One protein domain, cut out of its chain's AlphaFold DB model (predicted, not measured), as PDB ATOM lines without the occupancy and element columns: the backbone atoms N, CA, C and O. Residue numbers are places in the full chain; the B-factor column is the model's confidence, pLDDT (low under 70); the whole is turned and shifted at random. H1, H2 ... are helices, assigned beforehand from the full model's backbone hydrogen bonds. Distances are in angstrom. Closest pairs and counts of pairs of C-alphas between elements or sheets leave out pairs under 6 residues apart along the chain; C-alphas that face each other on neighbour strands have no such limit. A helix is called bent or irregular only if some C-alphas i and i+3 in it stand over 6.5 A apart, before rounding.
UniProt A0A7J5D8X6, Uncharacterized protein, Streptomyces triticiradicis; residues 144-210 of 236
ATOM      1  N   LEU A 144      22.446  27.496  31.309       56.06
ATOM      2  CA  LEU A 144      21.337  28.035  30.511       56.06
ATOM      3  C   LEU A 144      20.487  29.055  31.281       56.06
ATOM      4  O   LEU A 144      20.046  30.024  30.677       56.06
ATOM      5  N   ASP A 145      20.289  28.902  32.593       64.75
ATOM      6  CA  ASP A 145      19.491  29.851  33.379       64.75
ATOM      7  C   ASP A 145      20.225  31.182  33.565       64.75
ATOM      8  O   ASP A 145      19.603  32.247  33.584       64.75
ATOM      9  N   GLU A 146      21.553  31.148  33.702       67.69
ATOM     10  CA  GLU A 146      22.364  32.367  33.747       67.69
ATOM     11  C   GLU A 146      22.369  33.096  32.403       67.69
ATOM     12  O   GLU A 146      22.195  34.321  32.372       67.69
ATOM     13  N   LEU A 147      22.513  32.351  31.302       64.56
ATOM     14  CA  LEU A 147      22.432  32.899  29.953       64.56
ATOM     15  C   LEU A 147      21.044  33.496  29.695       64.56
ATOM     16  O   LEU A 147      20.942  34.678  29.367       64.56
ATOM     17  N   ALA A 148      19.980  32.742  29.977       68.38
ATOM     18  CA  ALA A 148      18.600  33.188  29.828       68.38
ATOM     19  C   ALA A 148      18.306  34.434  30.676       68.38
ATOM     20  O   ALA A 148      17.695  35.389  30.195       68.38
ATOM     21  N   ARG A 149      18.791  34.507  31.927       75.38
ATOM     22  CA  ARG A 149      18.648  35.717  32.762       75.38
ATOM     23  C   ARG A 149      19.417  36.908  32.204       75.38
ATOM     24  O   ARG A 149      18.928  38.040  32.295       75.38
ATOM     25  N   ARG A 150      20.624  36.693  31.675       78.19
ATOM     26  CA  ARG A 150      21.446  37.757  31.084       78.19
ATOM     27  C   ARG A 150      20.797  38.299  29.815       78.19
ATOM     28  O   ARG A 150      20.663  39.516  29.694       78.19
ATOM     29  N   GLU A 151      20.347  37.423  28.927       81.50
ATOM     30  CA  GLU A 151      19.642  37.775  27.694       81.50
ATOM     31  C   GLU A 151      18.313  38.466  27.990       81.50
ATOM     32  O   GLU A 151      18.084  39.571  27.502       81.50
ATOM     33  N   ALA A 152      17.492  37.923  28.894       84.06
ATOM     34  CA  ALA A 152      16.252  38.565  29.323       84.06
ATOM     35  C   ALA A 152      16.503  39.973  29.888       84.06
ATOM     36  O   ALA A 152      15.767  40.915  29.592       84.06
ATOM     37  N   ARG A 153      17.581  40.166  30.662       86.25
ATOM     38  CA  ARG A 153      17.967  41.493  31.167       86.25
ATOM     39  C   ARG A 153      18.371  42.446  30.038       86.25
ATOM     40  O   ARG A 153      18.050  43.632  30.124       86.25
ATOM     41  N   ILE A 154      19.080  41.965  29.018       88.31
ATOM     42  CA  ILE A 154      19.457  42.761  27.840       88.31
ATOM     43  C   ILE A 154      18.203  43.139  27.043       88.31
ATOM     44  O   ILE A 154      18.006  44.323  26.776       88.31
ATOM     45  N   LEU A 155      17.314  42.184  26.767       87.00
ATOM     46  CA  LEU A 155      16.045  42.415  26.074       87.00
ATOM     47  C   LEU A 155      15.185  43.452  26.803       87.00
ATOM     48  O   LEU A 155      14.744  44.423  26.197       87.00
ATOM     49  N   VAL A 156      15.023  43.333  28.124       89.56
ATOM     50  CA  VAL A 156      14.282  44.324  28.926       89.56
ATOM     51  C   VAL A 156      14.916  45.715  28.839       89.56
ATOM     52  O   VAL A 156      14.200  46.716  28.803       89.56
ATOM     53  N   LYS A 157      16.251  45.813  28.801       92.00
ATOM     54  CA  LYS A 157      16.940  47.102  28.637       92.00
ATOM     55  C   LYS A 157      16.722  47.696  27.245       92.00
ATOM     56  O   LYS A 157      16.449  48.890  27.164       92.00
ATOM     57  N   LEU A 158      16.803  46.885  26.191       93.94
ATOM     58  CA  LEU A 158      16.532  47.315  24.816       93.94
ATOM     59  C   LEU A 158      15.085  47.792  24.664       93.94
ATOM     60  O   LEU A 158      14.857  48.890  24.170       93.94
ATOM     61  N   LEU A 159      14.118  47.043  25.197       88.25
ATOM     62  CA  LEU A 159      12.704  47.426  25.183       88.25
ATOM     63  C   LEU A 159      12.448  48.738  25.937       88.25
ATOM     64  O   LEU A 159      11.678  49.574  25.473       88.25
ATOM     65  N   ARG A 160      13.113  48.961  27.081       89.94
ATOM     66  CA  ARG A 160      13.034  50.252  27.790       89.94
ATOM     67  C   ARG A 160      13.641  51.400  26.991       89.94
ATOM     68  O   ARG A 160      13.105  52.504  27.043       89.94
ATOM     69  N   ALA A 161      14.765  51.171  26.313       92.81
ATOM     70  CA  ALA A 161      15.395  52.180  25.467       92.81
ATOM     71  C   ALA A 161      14.489  52.542  24.279       92.81
ATOM     72  O   ALA A 161      14.313  53.716  23.971       92.81
ATOM     73  N   GLU A 162      13.842  51.541  23.688       89.00
ATOM     74  CA  GLU A 162      12.917  51.727  22.577       89.00
ATOM     75  C   GLU A 162      11.626  52.441  23.001       89.00
ATOM     76  O   GLU A 162      11.192  53.385  22.348       89.00
ATOM     77  N   GLN A 163      11.046  52.093  24.153       89.75
ATOM     78  CA  GLN A 163       9.911  52.847  24.696       89.75
ATOM     79  C   GLN A 163      10.261  54.299  25.027       89.75
ATOM     80  O   GLN A 163       9.432  55.185  24.816       89.75
ATOM     81  N   GLN A 164      11.483  54.558  25.504       88.94
ATOM     82  CA  GLN A 164      11.947  55.923  25.734       88.94
ATOM     83  C   GLN A 164      12.016  56.705  24.420       88.94
ATOM     84  O   GLN A 164      11.677  57.886  24.408       88.94
ATOM     85  N   ARG A 165      12.428  56.049  23.329       89.94
ATOM     86  CA  ARG A 165      12.480  56.634  21.986       89.94
ATOM     87  C   ARG A 165      11.088  56.964  21.446       89.94
ATOM     88  O   ARG A 165      10.906  58.040  20.895       89.94
ATOM     89  N   LEU A 166      10.127  56.055  21.608       88.50
ATOM     90  CA  LEU A 166       8.784  56.196  21.030       88.50
ATOM     91  C   LEU A 166       7.860  57.096  21.855       88.50
ATOM     92  O   LEU A 166       7.148  57.924  21.301       88.50
ATOM     93  N   ASN A 167       7.868  56.930  23.178       84.31
ATOM     94  CA  ASN A 167       6.848  57.491  24.068       84.31
ATOM     95  C   ASN A 167       7.436  58.403  25.156       84.31
ATOM     96  O   ASN A 167       6.719  58.801  26.070       84.31
ATOM     97  N   GLY A 168       8.748  58.670  25.136       87.44
ATOM     98  CA  GLY A 168       9.422  59.504  26.137       87.44
ATOM     99  C   GLY A 168       9.491  58.898  27.546       87.44
ATOM    100  O   GLY A 168       9.941  59.573  28.472       87.44
ATOM    101  N   THR A 169       9.081  57.635  27.727       86.31
ATOM    102  CA  THR A 169       9.043  56.959  29.034       86.31
ATOM    103  C   THR A 169       9.763  55.610  29.006       86.31
ATOM    104  O   THR A 169       9.747  54.896  28.010       86.31
ATOM    105  N   ARG A 170      10.357  55.203  30.137       86.81
ATOM    106  CA  ARG A 170      11.022  53.887  30.301       86.81
ATOM    107  C   ARG A 170      10.085  52.797  30.848       86.81
ATOM    108  O   ARG A 170      10.561  51.802  31.408       86.81
ATOM    109  N   ASN A 171       8.770  53.020  30.801       87.44
ATOM    110  CA  ASN A 171       7.795  52.202  31.517       87.44
ATOM    111  C   ASN A 171       7.192  51.082  30.651       87.44
ATOM    112  O   ASN A 171       6.332  51.320  29.803       87.44
ATOM    113  N   LEU A 172       7.549  49.837  30.975       86.31
ATOM    114  CA  LEU A 172       7.086  48.630  30.284       86.31
ATOM    115  C   LEU A 172       5.738  48.079  30.785       86.31
ATOM    116  O   LEU A 172       5.369  46.983  30.381       86.31
ATOM    117  N   VAL A 173       5.005  48.769  31.669       88.50
ATOM    118  CA  VAL A 173       3.751  48.246  32.258       88.50
ATOM    119  C   VAL A 173       2.737  47.821  31.189       88.50
ATOM    120  O   VAL A 173       2.251  46.697  31.249       88.50
ATOM    121  N   GLY A 174       2.492  48.646  30.165       82.94
ATOM    122  CA  GLY A 174       1.562  48.288  29.084       82.94
ATOM    123  C   GLY A 174       2.026  47.091  28.245       82.94
ATOM    124  O   GLY A 174       1.220  46.241  27.878       82.94
ATOM    125  N   LEU A 175       3.336  46.973  27.994       84.62
ATOM    126  CA  LEU A 175       3.903  45.826  27.278       84.62
ATOM    127  C   LEU A 175       3.809  44.541  28.113       84.62
ATOM    128  O   LEU A 175       3.526  43.477  27.577       84.62
ATOM    129  N   ARG A 176       4.018  44.643  29.429       86.44
ATOM    130  CA  ARG A 176       3.887  43.516  30.361       86.44
ATOM    131  C   ARG A 176       2.452  43.028  30.475       86.44
ATOM    132  O   ARG A 176       2.262  41.822  30.530       86.44
ATOM    133  N   ALA A 177       1.475  43.935  30.492       87.69
ATOM    134  CA  ALA A 177       0.061  43.569  30.503       87.69
ATOM    135  C   ALA A 177      -0.296  42.747  29.255       87.69
ATOM    136  O   ALA A 177      -0.744  41.615  29.390       87.69
ATOM    137  N   ARG A 178       0.055  43.243  28.060       85.75
ATOM    138  CA  ARG A 178      -0.169  42.517  26.797       85.75
ATOM    139  C   ARG A 178       0.561  41.177  26.731       85.75
ATOM    140  O   ARG A 178       0.005  40.194  26.268       85.75
ATOM    141  N   ALA A 179       1.812  41.127  27.192       87.50
ATOM    142  CA  ALA A 179       2.559  39.873  27.246       87.50
ATOM    143  C   ALA A 179       1.932  38.873  28.231       87.50
ATOM    144  O   ALA A 179       1.955  37.678  27.966       87.50
ATOM    145  N   SER A 180       1.369  39.350  29.346       85.69
ATOM    146  CA  SER A 180       0.687  38.493  30.323       85.69
ATOM    147  C   SER A 180      -0.612  37.935  29.752       85.69
ATOM    148  O   SER A 180      -0.828  36.738  29.873       85.69
ATOM    149  N   GLU A 181      -1.415  38.756  29.069       91.25
ATOM    150  CA  GLU A 181      -2.616  38.293  28.357       91.25
ATOM    151  C   GLU A 181      -2.274  37.227  27.312       91.25
ATOM    152  O   GLU A 181      -2.861  36.155  27.335       91.25
ATOM    153  N   LEU A 182      -1.268  37.465  26.462       88.06
ATOM    154  CA  LEU A 182      -0.838  36.488  25.454       88.06
ATOM    155  C   LEU A 182      -0.348  35.173  26.076       88.06
ATOM    156  O   LEU A 182      -0.631  34.097  25.559       88.06
ATOM    157  N   LEU A 183       0.395  35.244  27.184       85.12
ATOM    158  CA  LEU A 183       0.833  34.050  27.910       85.12
ATOM    159  C   LEU A 183      -0.341  33.318  28.561       85.12
ATOM    160  O   LEU A 183      -0.334  32.094  28.618       85.12
ATOM    161  N   GLU A 184      -1.342  34.048  29.043       85.88
ATOM    162  CA  GLU A 184      -2.546  33.468  29.628       85.88
ATOM    163  C   GLU A 184      -3.444  32.823  28.560       85.88
ATOM    164  O   GLU A 184      -4.011  31.761  28.799       85.88
ATOM    165  N   GLU A 185      -3.534  33.413  27.368       85.88
ATOM    166  CA  GLU A 185      -4.196  32.821  26.201       85.88
ATOM    167  C   GLU A 185      -3.482  31.545  25.736       85.88
ATOM    168  O   GLU A 185      -4.131  30.512  25.578       85.88
ATOM    169  N   LEU A 186      -2.150  31.570  25.617       79.88
ATOM    170  CA  LEU A 186      -1.342  30.386  25.294       79.88
ATOM    171  C   LEU A 186      -1.443  29.298  26.369       79.88
ATOM    172  O   LEU A 186      -1.463  28.112  26.054       79.88
ATOM    173  N   ALA A 187      -1.524  29.677  27.646       76.00
ATOM    174  CA  ALA A 187      -1.712  28.722  28.735       76.00
ATOM    175  C   ALA A 187      -3.099  28.059  28.703       76.00
ATOM    176  O   ALA A 187      -3.245  26.925  29.152       76.00
ATOM    177  N   LYS A 188      -4.115  28.753  28.172       79.69
ATOM    178  CA  LYS A 188      -5.474  28.223  27.975       79.69
ATOM    179  C   LYS A 188      -5.592  27.338  26.729       79.69
ATOM    180  O   LYS A 188      -6.594  26.633  26.585       79.69
ATOM    181  N   GLU A 189      -4.610  27.348  25.827       78.38
ATOM    182  CA  GLU A 189      -4.604  26.441  24.684       78.38
ATOM    183  C   GLU A 189      -4.354  24.992  25.133       78.38
ATOM    184  O   GLU A 189      -3.339  24.654  25.743       78.38
ATOM    185  N   ARG A 190      -5.271  24.099  24.731       65.81
ATOM    186  CA  ARG A 190      -5.295  22.650  25.031       65.81
ATOM    187  C   ARG A 190      -4.026  21.872  24.662       65.81
ATOM    188  O   ARG A 190      -3.945  20.672  24.923       65.81
ATOM    189  N   ILE A 191      -3.053  22.501  24.014       70.19
ATOM    190  CA  ILE A 191      -1.795  21.875  23.609       70.19
ATOM    191  C   ILE A 191      -0.987  21.468  24.845       70.19
ATOM    192  O   ILE A 191      -0.452  20.360  24.870       70.19
ATOM    193  N   ILE A 192      -0.958  22.306  25.888       68.75
ATOM    194  CA  ILE A 192      -0.231  22.003  27.129       68.75
ATOM    195  C   ILE A 192      -0.872  20.802  27.834       68.75
ATOM    196  O   ILE A 192      -0.174  19.831  28.120       68.75
ATOM    197  N   ASP A 193      -2.199  20.801  27.981       75.75
ATOM    198  CA  ASP A 193      -2.950  19.680  28.565       75.75
ATOM    199  C   ASP A 193      -2.730  18.371  27.793       75.75
ATOM    200  O   ASP A 193      -2.576  17.297  28.376       75.75
ATOM    201  N   THR A 194      -2.684  18.450  26.460       78.25
ATOM    202  CA  THR A 194      -2.496  17.281  25.589       78.25
ATOM    203  C   THR A 194      -1.083  16.706  25.718       78.25
ATOM    204  O   THR A 194      -0.905  15.486  25.757       78.25
ATOM    205  N   VAL A 195      -0.065  17.566  25.808       79.62
ATOM    206  CA  VAL A 195       1.328  17.147  26.018       79.62
ATOM    207  C   VAL A 195       1.514  16.580  27.422       79.62
ATOM    208  O   VAL A 195       2.125  15.522  27.568       79.62
ATOM    209  N   GLU A 196       0.946  17.217  28.443       80.31
ATOM    210  CA  GLU A 196       1.024  16.735  29.821       80.31
ATOM    211  C   GLU A 196       0.345  15.369  29.975       80.31
ATOM    212  O   GLU A 196       0.931  14.449  30.550       80.31
ATOM    213  N   ALA A 197      -0.844  15.190  29.391       83.75
ATOM    214  CA  ALA A 197      -1.543  13.909  29.374       83.75
ATOM    215  C   ALA A 197      -0.710  12.812  28.692       83.75
ATOM    216  O   ALA A 197      -0.628  11.688  29.189       83.75
ATOM    217  N   ARG A 198      -0.035  13.142  27.586       82.56
ATOM    218  CA  ARG A 198       0.820  12.199  26.857       82.56
ATOM    219  C   ARG A 198       2.083  11.826  27.635       82.56
ATOM    220  O   ARG A 198       2.420  10.647  27.698       82.56
ATOM    221  N   ILE A 199       2.764  12.796  28.249       85.25
ATOM    222  CA  ILE A 199       3.942  12.548  29.099       85.25
ATOM    223  C   ILE A 199       3.547  11.694  30.303       85.25
ATOM    224  O   ILE A 199       4.237  10.732  30.630       85.25
ATOM    225  N   ARG A 200       2.409  12.001  30.933       84.00
ATOM    226  CA  ARG A 200       1.870  11.215  32.044       84.00
ATOM    227  C   ARG A 200       1.575   9.775  31.624       84.00
ATOM    228  O   ARG A 200       1.906   8.860  32.374       84.00
ATOM    229  N   GLY A 201       1.030   9.574  30.424       84.19
ATOM    230  CA  GLY A 201       0.855   8.252  29.817       84.19
ATOM    231  C   GLY A 201       2.179   7.498  29.692       84.19
ATOM    232  O   GLY A 201       2.332   6.438  30.290       84.19
ATOM    233  N   TYR A 202       3.180   8.097  29.039       83.06
ATOM    234  CA  TYR A 202       4.503   7.479  28.891       83.06
ATOM    235  C   TYR A 202       5.176   7.158  30.231       83.06
ATOM    236  O   TYR A 202       5.765   6.093  30.383       83.06
ATOM    237  N   MET A 203       5.082   8.048  31.221       79.81
ATOM    238  CA  MET A 203       5.640   7.804  32.556       79.81
ATOM    239  C   MET A 203       4.921   6.657  33.269       79.81
ATOM    240  O   MET A 203       5.566   5.855  33.936       79.81
ATOM    241  N   THR A 204       3.603   6.546  33.102       82.88
ATOM    242  CA  THR A 204       2.817   5.445  33.676       82.88
ATOM    243  C   THR A 204       3.196   4.112  33.030       82.88
ATOM    244  O   THR A 204       3.416   3.136  33.743       82.88
ATOM    245  N   ASP A 205       3.372   4.088  31.708       79.69
ATOM    246  CA  ASP A 205       3.796   2.896  30.966       79.69
ATOM    247  C   ASP A 205       5.219   2.457  31.347       79.69
ATOM    248  O   ASP A 205       5.479   1.270  31.555       79.69
ATOM    249  N   LEU A 206       6.141   3.413  31.513       72.75
ATOM    250  CA  LEU A 206       7.508   3.142  31.967       72.75
ATOM    251  C   LEU A 206       7.533   2.603  33.404       72.75
ATOM    252  O   LEU A 206       8.220   1.619  33.680       72.75
ATOM    253  N   LEU A 207       6.762   3.197  34.318       71.56
ATOM    254  CA  LEU A 207       6.662   2.745  35.710       71.56
ATOM    255  C   LEU A 207       5.986   1.368  35.827       71.56
ATOM    256  O   LEU A 207       6.409   0.542  36.641       71.56
ATOM    257  N   ALA A 208       4.987   1.081  34.988       72.50
ATOM    258  CA  ALA A 208       4.365  -0.237  34.896       72.50
ATOM    259  C   ALA A 208       5.353  -1.285  34.352       72.50
ATOM    260  O   ALA A 208       5.449  -2.387  34.897       72.50
ATOM    261  N   GLY A 209       6.152  -0.924  33.343       58.44
ATOM    262  CA  GLY A 209       7.212  -1.775  32.802       58.44
ATOM    263  C   GLY A 209       8.305  -2.098  33.825       58.44
ATOM    264  O   GLY A 209       8.733  -3.246  33.929       58.44
ATOM    265  N   VAL A 210       8.709  -1.124  34.647       59.56
ATOM    266  CA  VAL A 210       9.676  -1.326  35.740       59.56
ATOM    267  C   VAL A 210       9.092  -2.196  36.860       59.56
ATOM    268  O   VAL A 210       9.778  -3.089  37.356       59.56
TER     269      VAL A 210
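What this domain is: This is residues 144 to 210 of the 236 residues of an uncharacterized protein of Streptomyces triticiradicis (UniProt A0A7J5D8X6). Three helices are joined end to end into an open, thin shape with two corners: H1 and H2 are the two arms of an open V whose corner is the turn of residues 168 to 172, and H3 goes on from the far end of H2, turned at a second corner near residues 189 and 190. Nothing fills the space between H1 and H2, no helix touches another, and H3 sticks out far from H1. The printed part has 67 residues with three named helices, in the order H1, H2, H3 along the chain, and no named strand; the class is all helix. The whole is extended, with a radius of gyration of the C-alphas of 19.3 A, and the C-alphas span 61 by 27 by 11 A along their three main axes.

Where its parts are: H1, residues 144 to 167, is the longest helix, with 24 residues and 33.5 A from first to last C-alpha. It begins at C-alpha 144 at (21.337, 28.035, 30.511) and ends at C-alpha 167 at (6.848, 57.491, 24.068). After residues 168 to 172 comes H2, residues 173 to 188, 22.5 A long, which begins at C-alpha 173 at (3.751, 48.246, 32.258). Residues 189 and 190 follow, and then H3, residues 191 to 210, 28.6 A long, which ends at C-alpha 210 at (9.676, -1.326, 35.740). None of the three helices is bent or irregular.

How they stand to each other: H1 and H2 follow each other through a tight link of 5 residues, yet they are apart, with no C-alpha of the one within 8 A of the other. H2 and H3 are joined by a tight link of 2 residues and meet only through their link. H1 and H3 are apart. From its first to its last C-alpha, y goes from 28.035 to 57.491 in H1, from 48.246 to 28.223 in H2, and from 21.875 to -1.326 in H3. Residues 144 to 155, which belong to H1, stand free, and so do residues 176 to 210, of which 176 to 188 belong to H2 and 191 to 210 to H3. In H1, H2 and H3 every O i to N i+4 pair is within hydrogen-bond range.

The domain as a whole: The two C-alphas farthest apart are those of Gly 168 and Gly 209, at 61.7 A. The first and last printed C-alphas, of Leu 144 and Val 210, are 32.0 A apart. The printed part has no cut, and neither of its two links is long. The mean pLDDT of the printed part is 81.4; it is under 70 at residues 144 to 148, residue 190, residue 192 and residues 209 to 210.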